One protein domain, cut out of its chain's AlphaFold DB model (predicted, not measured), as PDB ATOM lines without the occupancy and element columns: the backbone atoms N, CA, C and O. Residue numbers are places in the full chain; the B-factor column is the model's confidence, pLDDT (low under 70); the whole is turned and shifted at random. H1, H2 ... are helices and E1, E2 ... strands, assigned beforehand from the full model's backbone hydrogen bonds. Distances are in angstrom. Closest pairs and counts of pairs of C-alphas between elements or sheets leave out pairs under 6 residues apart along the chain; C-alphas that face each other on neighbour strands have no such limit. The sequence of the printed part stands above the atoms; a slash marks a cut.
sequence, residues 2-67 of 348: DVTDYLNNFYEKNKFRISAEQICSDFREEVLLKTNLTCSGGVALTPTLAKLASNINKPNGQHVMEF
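Overview. This is residues 2 to 67 of the 348 residues of the protein "ImpB/mucB/samB family/impB/mucB/samB family C-terminal domain containing protein, putative" of Angomonas deanei (UniProt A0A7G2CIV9). Two short parallel strands, E1 and E2, lie between H3 and residues 20 to 28 of the longest helix, H2; H1 is set off crosswise, and residues 11 to 16 stick out. The printed part has 66 residues, ordered H1 H2 E1 H3 E2, mostly helix. It is flat, 34 by 30 by 14 A, and only just compact, close to loose, with a radius of gyration of the C-alphas of 12.6 A.

Along the chain. H1, residues 4 to 14, begins at C-alpha 4 (8.523, 37.246, -40.443) and is 15.7 A long. H2, residues 20 to 35, is 22.4 A long. E1 is residues 41 to 44, 10.3 A; H3 residues 47 to 53, 9.7 A. E2, residues 62 to 65, 9.9 A, ends at C-alpha 65 (7.080, 35.202, -25.226).

Arrangement. E1 and E2 are parallel, at 10 degrees, with N 65 and O 43 2.8 A apart, within hydrogen-bond range. E1, H3 and E2 form a strand-helix-strand unit, two parallel neighbour strands with a helix between along the chain, its crossover left-handed. The closest C-alphas of E1 and H3, Gly 42 and Ala 53, are 4.5 A apart; those of H2 and E1, Cys 24 and Gly 41, 6.1 A. H1 and H2 are close but not clearly touching, C-alphas 7 and 20 at 7.6 A, about perpendicular at 86 degrees. H2 and H3 are apart. Every O i to N i+4 pair in H1, H2 and H3 is within hydrogen-bond range.

Size, cuts and confidence. The farthest C-alphas, Glu 12 and Pro 59, are 34.6 A apart. The printed part has no cut and no long link; no printed residue is under 70 in pLDDT.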
ATOM      1  N   ASP A   2       5.662  43.339 -38.030       87.25
ATOM      2  CA  ASP A   2       5.806  41.932 -38.410       87.25
ATOM      3  C   ASP A   2       7.187  41.770 -39.050       87.25
ATOM      4  O   ASP A   2       7.510  42.491 -39.993       87.25
ATOM      5  N   VAL A   3       8.019  40.903 -38.475       89.50
ATOM      6  CA  VAL A   3       9.408  40.673 -38.903       89.50
ATOM      7  C   VAL A   3       9.576  39.336 -39.626       89.50
ATOM      8  O   VAL A   3      10.697  38.968 -39.959       89.50
ATOM      9  N   THR A   4       8.485  38.607 -39.884       88.75
ATOM     10  CA  THR A   4       8.523  37.246 -40.443       88.75
ATOM     11  C   THR A   4       9.239  37.205 -41.795       88.75
ATOM     12  O   THR A   4      10.226  36.487 -41.950       88.75
ATOM     13  N   ASP A   5       8.809  38.036 -42.752       88.50
ATOM     14  CA  ASP A   5       9.423  38.098 -44.086       88.50
ATOM     15  C   ASP A   5      10.874  38.595 -44.025       88.50
ATOM     16  O   ASP A   5      11.739  38.099 -44.744       88.50
ATOM     17  N   TYR A   6      11.161  39.550 -43.134       89.38
ATOM     18  CA  TYR A   6      12.515  40.063 -42.936       89.38
ATOM     19  C   TYR A   6      13.465  38.957 -42.463       89.38
ATOM     20  O   TYR A   6      14.546  38.803 -43.024       89.38
ATOM     21  N   LEU A   7      13.048  38.162 -41.475       89.50
ATOM     22  CA  LEU A   7      13.831  37.046 -40.943       89.50
ATOM     23  C   LEU A   7      14.109  35.980 -42.009       89.50
ATOM     24  O   LEU A   7      15.246  35.519 -42.130       89.50
ATOM     25  N   ASN A   8      13.095  35.631 -42.805       88.06
ATOM     26  CA  ASN A   8      13.232  34.662 -43.894       88.06
ATOM     27  C   ASN A   8      14.224  35.161 -44.959       88.06
ATOM     28  O   ASN A   8      15.207  34.481 -45.259       88.06
ATOM     29  N   ASN A   9      14.035  36.388 -45.447       90.38
ATOM     30  CA  ASN A   9      14.899  36.987 -46.470       90.38
ATOM     31  C   ASN A   9      16.337  37.200 -45.970       90.38
ATOM     32  O   ASN A   9      17.299  37.048 -46.726       90.38
ATOM     33  N   PHE A  10      16.507  37.548 -44.690       89.50
ATOM     34  CA  PHE A  10      17.826  37.721 -44.087       89.50
ATOM     35  C   PHE A  10      18.624  36.416 -44.125       89.50
ATOM     36  O   PHE A  10      19.798  36.424 -44.504       89.50
ATOM     37  N   TYR A  11      17.985  35.296 -43.781       86.50
ATOM     38  CA  TYR A  11      18.612  33.981 -43.858       86.50
ATOM     39  C   TYR A  11      18.959  33.599 -45.301       86.50
ATOM     40  O   TYR A  11      20.073  33.147 -45.566       86.50
ATOM     41  N   GLU A  12      18.043  33.821 -46.247       87.06
ATOM     42  CA  GLU A  12      18.277  33.505 -47.660       87.06
ATOM     43  C   GLU A  12      19.509  34.218 -48.224       87.06
ATOM     44  O   GLU A  12      20.305  33.589 -48.932       87.06
ATOM     45  N   LYS A  13      19.691  35.495 -47.863       90.81
ATOM     46  CA  LYS A  13      20.792  36.343 -48.326       90.81
ATOM     47  C   LYS A  13      22.119  36.046 -47.630       90.81
ATOM     48  O   LYS A  13      23.143  35.960 -48.298       90.81
ATOM     49  N   ASN A  14      22.114  35.915 -46.305       88.94
ATOM     50  CA  ASN A  14      23.351  35.877 -45.519       88.94
ATOM     51  C   ASN A  14      23.786  34.460 -45.120       88.94
ATOM     52  O   ASN A  14      24.888  34.279 -44.614       88.94
ATOM     53  N   LYS A  15      22.927  33.454 -45.326       89.00
ATOM     54  CA  LYS A  15      23.153  32.049 -44.945       89.00
ATOM     55  C   LYS A  15      23.396  31.815 -43.445       89.00
ATOM     56  O   LYS A  15      23.808  30.726 -43.057       89.00
ATOM     57  N   PHE A  16      23.050  32.779 -42.590       88.38
ATOM     58  CA  PHE A  16      22.963  32.622 -41.136       88.38
ATOM     59  C   PHE A  16      21.668  33.239 -40.595       88.38
ATOM     60  O   PHE A  16      21.024  34.050 -41.264       88.38
ATOM     61  N   ARG A  17      21.241  32.808 -39.401       87.31
ATOM     62  CA  ARG A  17      19.988  33.261 -38.777       87.31
ATOM     63  C   ARG A  17      20.246  34.404 -37.803       87.31
ATOM     64  O   ARG A  17      21.173  34.333 -37.005       87.31
ATOM     65  N   ILE A  18      19.366  35.397 -37.830       91.94
ATOM     66  CA  ILE A  18      19.184  36.371 -36.753       91.94
ATOM     67  C   ILE A  18      17.881  36.031 -36.020       91.94
ATOM     68  O   ILE A  18      16.940  35.527 -36.638       91.94
ATOM     69  N   SER A  19      17.824  36.241 -34.706       92.62
ATOM     70  CA  SER A  19      16.601  36.013 -33.933       92.62
ATOM     71  C   SER A  19      15.727  37.269 -33.912       92.62
ATOM     72  O   SER A  19      16.213  38.397 -34.005       92.62
ATOM     73  N   ALA A  20      14.416  37.088 -33.733       93.94
ATOM     74  CA  ALA A  20      13.508  38.210 -33.490       93.94
ATOM     75  C   ALA A  20      13.873  38.975 -32.201       93.94
ATOM     76  O   ALA A  20      13.655  40.182 -32.109       93.94
ATOM     77  N   GLU A  21      14.460  38.279 -31.224       95.44
ATOM     78  CA  GLU A  21      15.019  38.877 -30.014       95.44
ATOM     79  C   GLU A  21      16.165  39.845 -30.324       95.44
ATOM     80  O   GLU A  21      16.173  40.962 -29.803       95.44
ATOM     81  N   GLN A  22      17.091  39.450 -31.204       95.00
ATOM     82  CA  GLN A  22      18.210  40.295 -31.608       95.00
ATOM     83  C   GLN A  22      17.714  41.537 -32.347       95.00
ATOM     84  O   GLN A  22      18.067  42.644 -31.962       95.00
ATOM     85  N   ILE A  23      16.793  41.379 -33.306       94.75
ATOM     86  CA  ILE A  23      16.170  42.519 -34.004       94.75
ATOM     87  C   ILE A  23      15.531  43.492 -33.004       94.75
ATOM     88  O   ILE A  23      15.639  44.710 -33.141       94.75
ATOM     89  N   CYS A  24      14.848  42.963 -31.987       96.19
ATOM     90  CA  CYS A  24      14.247  43.781 -30.943       96.19
ATOM     91  C   CYS A  24      15.301  44.533 -30.111       96.19
ATOM     92  O   CYS A  24      15.045  45.668 -29.706       96.19
ATOM     93  N   SER A  25      16.457  43.918 -29.854       97.38
ATOM     94  CA  SER A  25      17.575  44.549 -29.147       97.38
ATOM     95  C   SER A  25      18.190  45.668 -29.981       97.38
ATOM     96  O   SER A  25      18.260  46.801 -29.508       97.38
ATOM     97  N   ASP A  26      18.529  45.377 -31.238       95.88
ATOM     98  CA  ASP A  26      19.134  46.329 -32.176       95.88
ATOM     99  C   ASP A  26      18.237  47.560 -32.353       95.88
ATOM    100  O   ASP A  26      18.692  48.699 -32.290       95.88
ATOM    101  N   PHE A  27      16.922  47.348 -32.479       95.69
ATOM    102  CA  PHE A  27      15.961  48.444 -32.587       95.69
ATOM    103  C   PHE A  27      15.929  49.325 -31.329       95.69
ATOM    104  O   PHE A  27      15.822  50.548 -31.420       95.69
ATOM    105  N   ARG A  28      16.004  48.723 -30.135       97.44
ATOM    106  CA  ARG A  28      16.031  49.477 -28.871       97.44
ATOM    107  C   ARG A  28      17.305  50.303 -28.740       97.44
ATOM    108  O   ARG A  28      17.235  51.445 -28.284       97.44
ATOM    109  N   GLU A  29      18.439  49.742 -29.146       98.06
ATOM    110  CA  GLU A  29      19.722  50.440 -29.180       98.06
ATOM    111  C   GLU A  29      19.698  51.599 -30.181       98.06
ATOM    112  O   GLU A  29      20.053  52.722 -29.833       98.06
ATOM    113  N   GLU A  30      19.172  51.380 -31.386       97.94
ATOM    114  CA  GLU A  30      19.048  52.422 -32.405       97.94
ATOM    115  C   GLU A  30      18.149  53.583 -31.944       97.94
ATOM    116  O   GLU A  30      18.475  54.753 -32.167       97.94
ATOM    117  N   VAL A  31      17.040  53.289 -31.253       97.69
ATOM    118  CA  VAL A  31      16.182  54.319 -30.643       97.69
ATOM    119  C   VAL A  31      16.955  55.118 -29.595       97.69
ATOM    120  O   VAL A  31      16.883  56.351 -29.614       97.69
ATOM    121  N   LEU A  32      17.723  54.453 -28.728       98.25
ATOM    122  CA  LEU A  32      18.542  55.126 -27.720       98.25
ATOM    123  C   LEU A  32      19.582  56.041 -28.371       98.25
ATOM    124  O   LEU A  32      19.641  57.218 -28.027       98.25
ATOM    125  N   LEU A  33      20.335  55.541 -29.351       98.44
ATOM    126  CA  LEU A  33      21.376  56.301 -30.045       98.44
ATOM    127  C   LEU A  33      20.819  57.524 -30.786       98.44
ATOM    128  O   LEU A  33      21.434  58.586 -30.778       98.44
ATOM    129  N   LYS A  34      19.651  57.395 -31.427       98.38
ATOM    130  CA  LYS A  34      19.064  58.476 -32.239       98.38
ATOM    131  C   LYS A  34      18.281  59.506 -31.437       98.38
ATOM    132  O   LYS A  34      18.095  60.622 -31.915       98.38
ATOM    133  N   THR A  35      17.754  59.132 -30.272       98.00
ATOM    134  CA  THR A  35      16.792  59.976 -29.540       98.00
ATOM    135  C   THR A  35      17.186  60.268 -28.097       98.00
ATOM    136  O   THR A  35      16.544  61.106 -27.469       98.00
ATOM    137  N   ASN A  36      18.211  59.596 -27.560       97.75
ATOM    138  CA  ASN A  36      18.542  59.559 -26.129       97.75
ATOM    139  C   ASN A  36      17.380  59.081 -25.232       97.75
ATOM    140  O   ASN A  36      17.386  59.306 -24.022       97.75
ATOM    141  N   LEU A  37      16.377  58.403 -25.803       98.12
ATOM    142  CA  LEU A  37      15.250  57.818 -25.081       98.12
ATOM    143  C   LEU A  37      15.342  56.293 -25.103       98.12
ATOM    144  O   LEU A  37      15.677  55.689 -26.116       98.12
ATOM    145  N   THR A  38      14.990  55.655 -23.987       97.69
ATOM    146  CA  THR A  38      14.899  54.189 -23.921       97.69
ATOM    147  C   THR A  38      13.511  53.704 -24.325       97.69
ATOM    148  O   THR A  38      12.504  54.389 -24.127       97.69
ATOM    149  N   CYS A  39      13.433  52.482 -24.847       97.06
ATOM    150  CA  CYS A  39      12.168  51.803 -25.087       97.06
ATOM    151  C   CYS A  39      12.232  50.331 -24.655       97.06
ATOM    152  O   CYS A  39      13.302  49.733 -24.510       97.06
ATOM    153  N   SER A  40      11.057  49.752 -24.399       97.94
ATOM    154  CA  SER A  40      10.907  48.333 -24.070       97.94
ATOM    155  C   SER A  40      10.280  47.574 -25.224       97.94
ATOM    156  O   SER A  40       9.401  48.097 -25.911       97.94
ATOM    157  N   GLY A  41      10.715  46.331 -25.405       97.00
ATOM    158  CA  GLY A  41      10.338  45.494 -26.537       97.00
ATOM    159  C   GLY A  41       9.622  44.213 -26.128       97.00
ATOM    160  O   GLY A  41       9.830  43.682 -25.042       97.00
ATOM    161  N   GLY A  42       8.747  43.711 -26.989       97.00
ATOM    162  CA  GLY A  42       8.063  42.439 -26.785       97.00
ATOM    163  C   GLY A  42       8.025  41.661 -28.084       97.00
ATOM    164  O   GLY A  42       7.620  42.212 -29.107       97.00
ATOM    165  N   VAL A  43       8.432  40.398 -28.034       96.44
ATOM    166  CA  VAL A  43       8.474  39.495 -29.186       96.44
ATOM    167  C   VAL A  43       7.532  38.331 -28.905       96.44
ATOM    168  O   VAL A  43       7.615  37.728 -27.840       96.44
ATOM    169  N   ALA A  44       6.606  38.039 -29.820       93.12
ATOM    170  CA  ALA A  44       5.686  36.909 -29.702       93.12
ATOM    171  C   ALA A  44       5.067  36.545 -31.062       93.12
ATOM    172  O   ALA A  44       5.210  37.284 -32.034       93.12
ATOM    173  N   LEU A  45       4.307  35.446 -31.091       89.38
ATOM    174  CA  LEU A  45       3.637  34.914 -32.288       89.38
ATOM    175  C   LEU A  45       2.496  35.791 -32.828       89.38
ATOM    176  O   LEU A  45       2.145  35.685 -33.999       89.38
ATOM    177  N   THR A  46       1.879  36.624 -31.984       87.44
ATOM    178  CA  THR A  46       0.793  37.529 -32.391       87.44
ATOM    179  C   THR A  46       1.040  38.943 -31.863       87.44
ATOM    180  O   THR A  46       1.697  39.108 -30.830       87.44
ATOM    181  N   PRO A  47       0.483  39.987 -32.504       87.50
ATOM    182  CA  PRO A  47       0.658  41.374 -32.062       87.50
ATOM    183  C   PRO A  47       0.165  41.613 -30.636       87.50
ATOM    184  O   PRO A  47       0.776  42.363 -29.876       87.50
ATOM    185  N   THR A  48      -0.930  40.956 -30.256       89.38
ATOM    186  CA  THR A  48      -1.489  41.043 -28.905       89.38
ATOM    187  C   THR A  48      -0.551  40.424 -27.876       89.38
ATOM    188  O   THR A  48      -0.286  41.046 -26.847       89.38
ATOM    189  N   LEU A  49       0.003  39.239 -28.158       92.06
ATOM    190  CA  LEU A  49       0.982  38.607 -27.273       92.06
ATOM    191  C   LEU A  49       2.276  39.424 -27.208       92.06
ATOM    192  O   LEU A  49       2.819  39.611 -26.125       92.06
ATOM    193  N   ALA A  50       2.721  40.012 -28.321       93.00
ATOM    194  CA  ALA A  50       3.889  40.891 -28.347       93.00
ATOM    195  C   ALA A  50       3.643  42.158 -27.508       93.00
ATOM    196  O   ALA A  50       4.504  42.596 -26.738       93.00
ATOM    197  N   LYS A  51       2.428  42.723 -27.570       92.56
ATOM    198  CA  LYS A  51       2.024  43.845 -26.715       92.56
ATOM    199  C   LYS A  51       2.001  43.458 -25.238       92.56
ATOM    200  O   LYS A  51       2.391  44.296 -24.417       92.56
ATOM    201  N   LEU A  52       1.585  42.241 -24.894       92.62
ATOM    202  CA  LEU A  52       1.655  41.740 -23.524       92.62
ATOM    203  C   LEU A  52       3.114  41.565 -23.076       92.62
ATOM    204  O   LEU A  52       3.503  42.127 -22.053       92.62
ATOM    205  N   ALA A  53       3.937  40.902 -23.892       94.94
ATOM    206  CA  ALA A  53       5.357  40.665 -23.644       94.94
ATOM    207  C   ALA A  53       6.130  41.968 -23.380       94.94
ATOM    208  O   ALA A  53       6.866  42.069 -22.402       94.94
ATOM    209  N   SER A  54       5.873  43.017 -24.173       95.81
ATOM    210  CA  SER A  54       6.537  44.326 -24.026       95.81
ATOM    211  C   SER A  54       6.346  45.009 -22.668       95.81
ATOM    212  O   SER A  54       7.049  45.974 -22.370       95.81
ATOM    213  N   ASN A  55       5.371  44.577 -21.861       94.19
ATOM    214  CA  ASN A  55       5.134  45.138 -20.534       94.19
ATOM    215  C   ASN A  55       5.869  44.381 -19.413       94.19
ATOM    216  O   ASN A  55       5.974  44.937 -18.327       94.19
ATOM    217  N   ILE A  56       6.358  43.158 -19.655       94.69
ATOM    218  CA  ILE A  56       6.890  42.267 -18.609       94.69
ATOM    219  C   ILE A  56       8.192  42.815 -18.016       94.69
ATOM    220  O   ILE A  56       8.300  42.963 -16.804       94.69
ATOM    221  N   ASN A  57       9.147  43.187 -18.873       96.31
ATOM    222  CA  ASN A  57      10.478  43.649 -18.466       96.31
ATOM    223  C   ASN A  57      10.625  45.177 -18.574       96.31
ATOM    224  O   ASN A  57      11.655  45.690 -19.008       96.31
ATOM    225  N   LYS A  58       9.573  45.933 -18.243       96.88
ATOM    226  CA  LYS A  58       9.663  47.399 -18.162       96.88
ATOM    227  C   LYS A  58      10.310  47.845 -16.840       96.88
ATOM    228  O   LYS A  58      10.030  47.223 -15.817       96.88
ATOM    229  N   PRO A  59      11.055  48.972 -16.820       97.00
ATOM    230  CA  PRO A  59      11.441  49.825 -17.955       97.00
ATOM    231  C   PRO A  59      12.710  49.333 -18.681       97.00
ATOM    232  O   PRO A  59      13.479  48.559 -18.127       97.00
ATOM    233  N   ASN A  60      12.937  49.807 -19.914       96.44
ATOM    234  CA  ASN A  60      14.129  49.540 -20.742       96.44
ATOM    235  C   ASN A  60      14.584  48.061 -20.819       96.44
ATOM    236  O   ASN A  60      15.774  47.774 -20.891       96.44
ATOM    237  N   GLY A  61      13.656  47.107 -20.811       97.12
ATOM    238  CA  GLY A  61      13.950  45.707 -21.118       97.12
ATOM    239  C   GLY A  61      13.150  45.186 -22.303       97.12
ATOM    240  O   GLY A  61      12.292  45.877 -22.861       97.12
ATOM    241  N   GLN A  62      13.418  43.941 -22.676       97.81
ATOM    242  CA  GLN A  62      12.614  43.206 -23.644       97.81
ATOM    243  C   GLN A  62      12.229  41.832 -23.113       97.81
ATOM    244  O   GLN A  62      12.867  41.323 -22.194       97.81
ATOM    245  N   HIS A  63      11.174  41.249 -23.672       97.94
ATOM    246  CA  HIS A  63      10.748  39.896 -23.334       97.94
ATOM    247  C   HIS A  63      10.304  39.140 -24.584       97.94
ATOM    248  O   HIS A  63       9.503  39.650 -25.376       97.94
ATOM    249  N   VAL A  64      10.807  37.917 -24.727       97.12
ATOM    250  CA  VAL A  64      10.418  36.973 -25.774       97.12
ATOM    251  C   VAL A  64       9.410  35.998 -25.178       97.12
ATOM    252  O   VAL A  64       9.727  35.231 -24.276       97.12
ATOM    253  N   MET A  65       8.173  36.064 -25.659       94.88
ATOM    254  CA  MET A  65       7.080  35.202 -25.226       94.88
ATOM    255  C   MET A  65       6.931  34.043 -26.210       94.88
ATOM    256  O   MET A  65       6.190  34.118 -27.194       94.88
ATOM    257  N   GLU A  66       7.667  32.976 -25.924       92.88
ATOM    258  CA  GLU A  66       7.665  31.729 -26.681       92.88
ATOM    259  C   GLU A  66       6.868  30.635 -25.970       92.88
ATOM    260  O   GLU A  66       6.832  30.544 -24.743       92.88
ATOM    261  N   PHE A  67       6.245  29.769 -26.766       93.38
ATOM    262  CA  PHE A  67       5.491  28.617 -26.284       93.38
ATOM    263  C   PHE A  67       5.979  27.374 -27.013       93.38
ATOM    264  O   PHE A  67       6.140  27.396 -28.232       93.38
TER     265      PHE A  67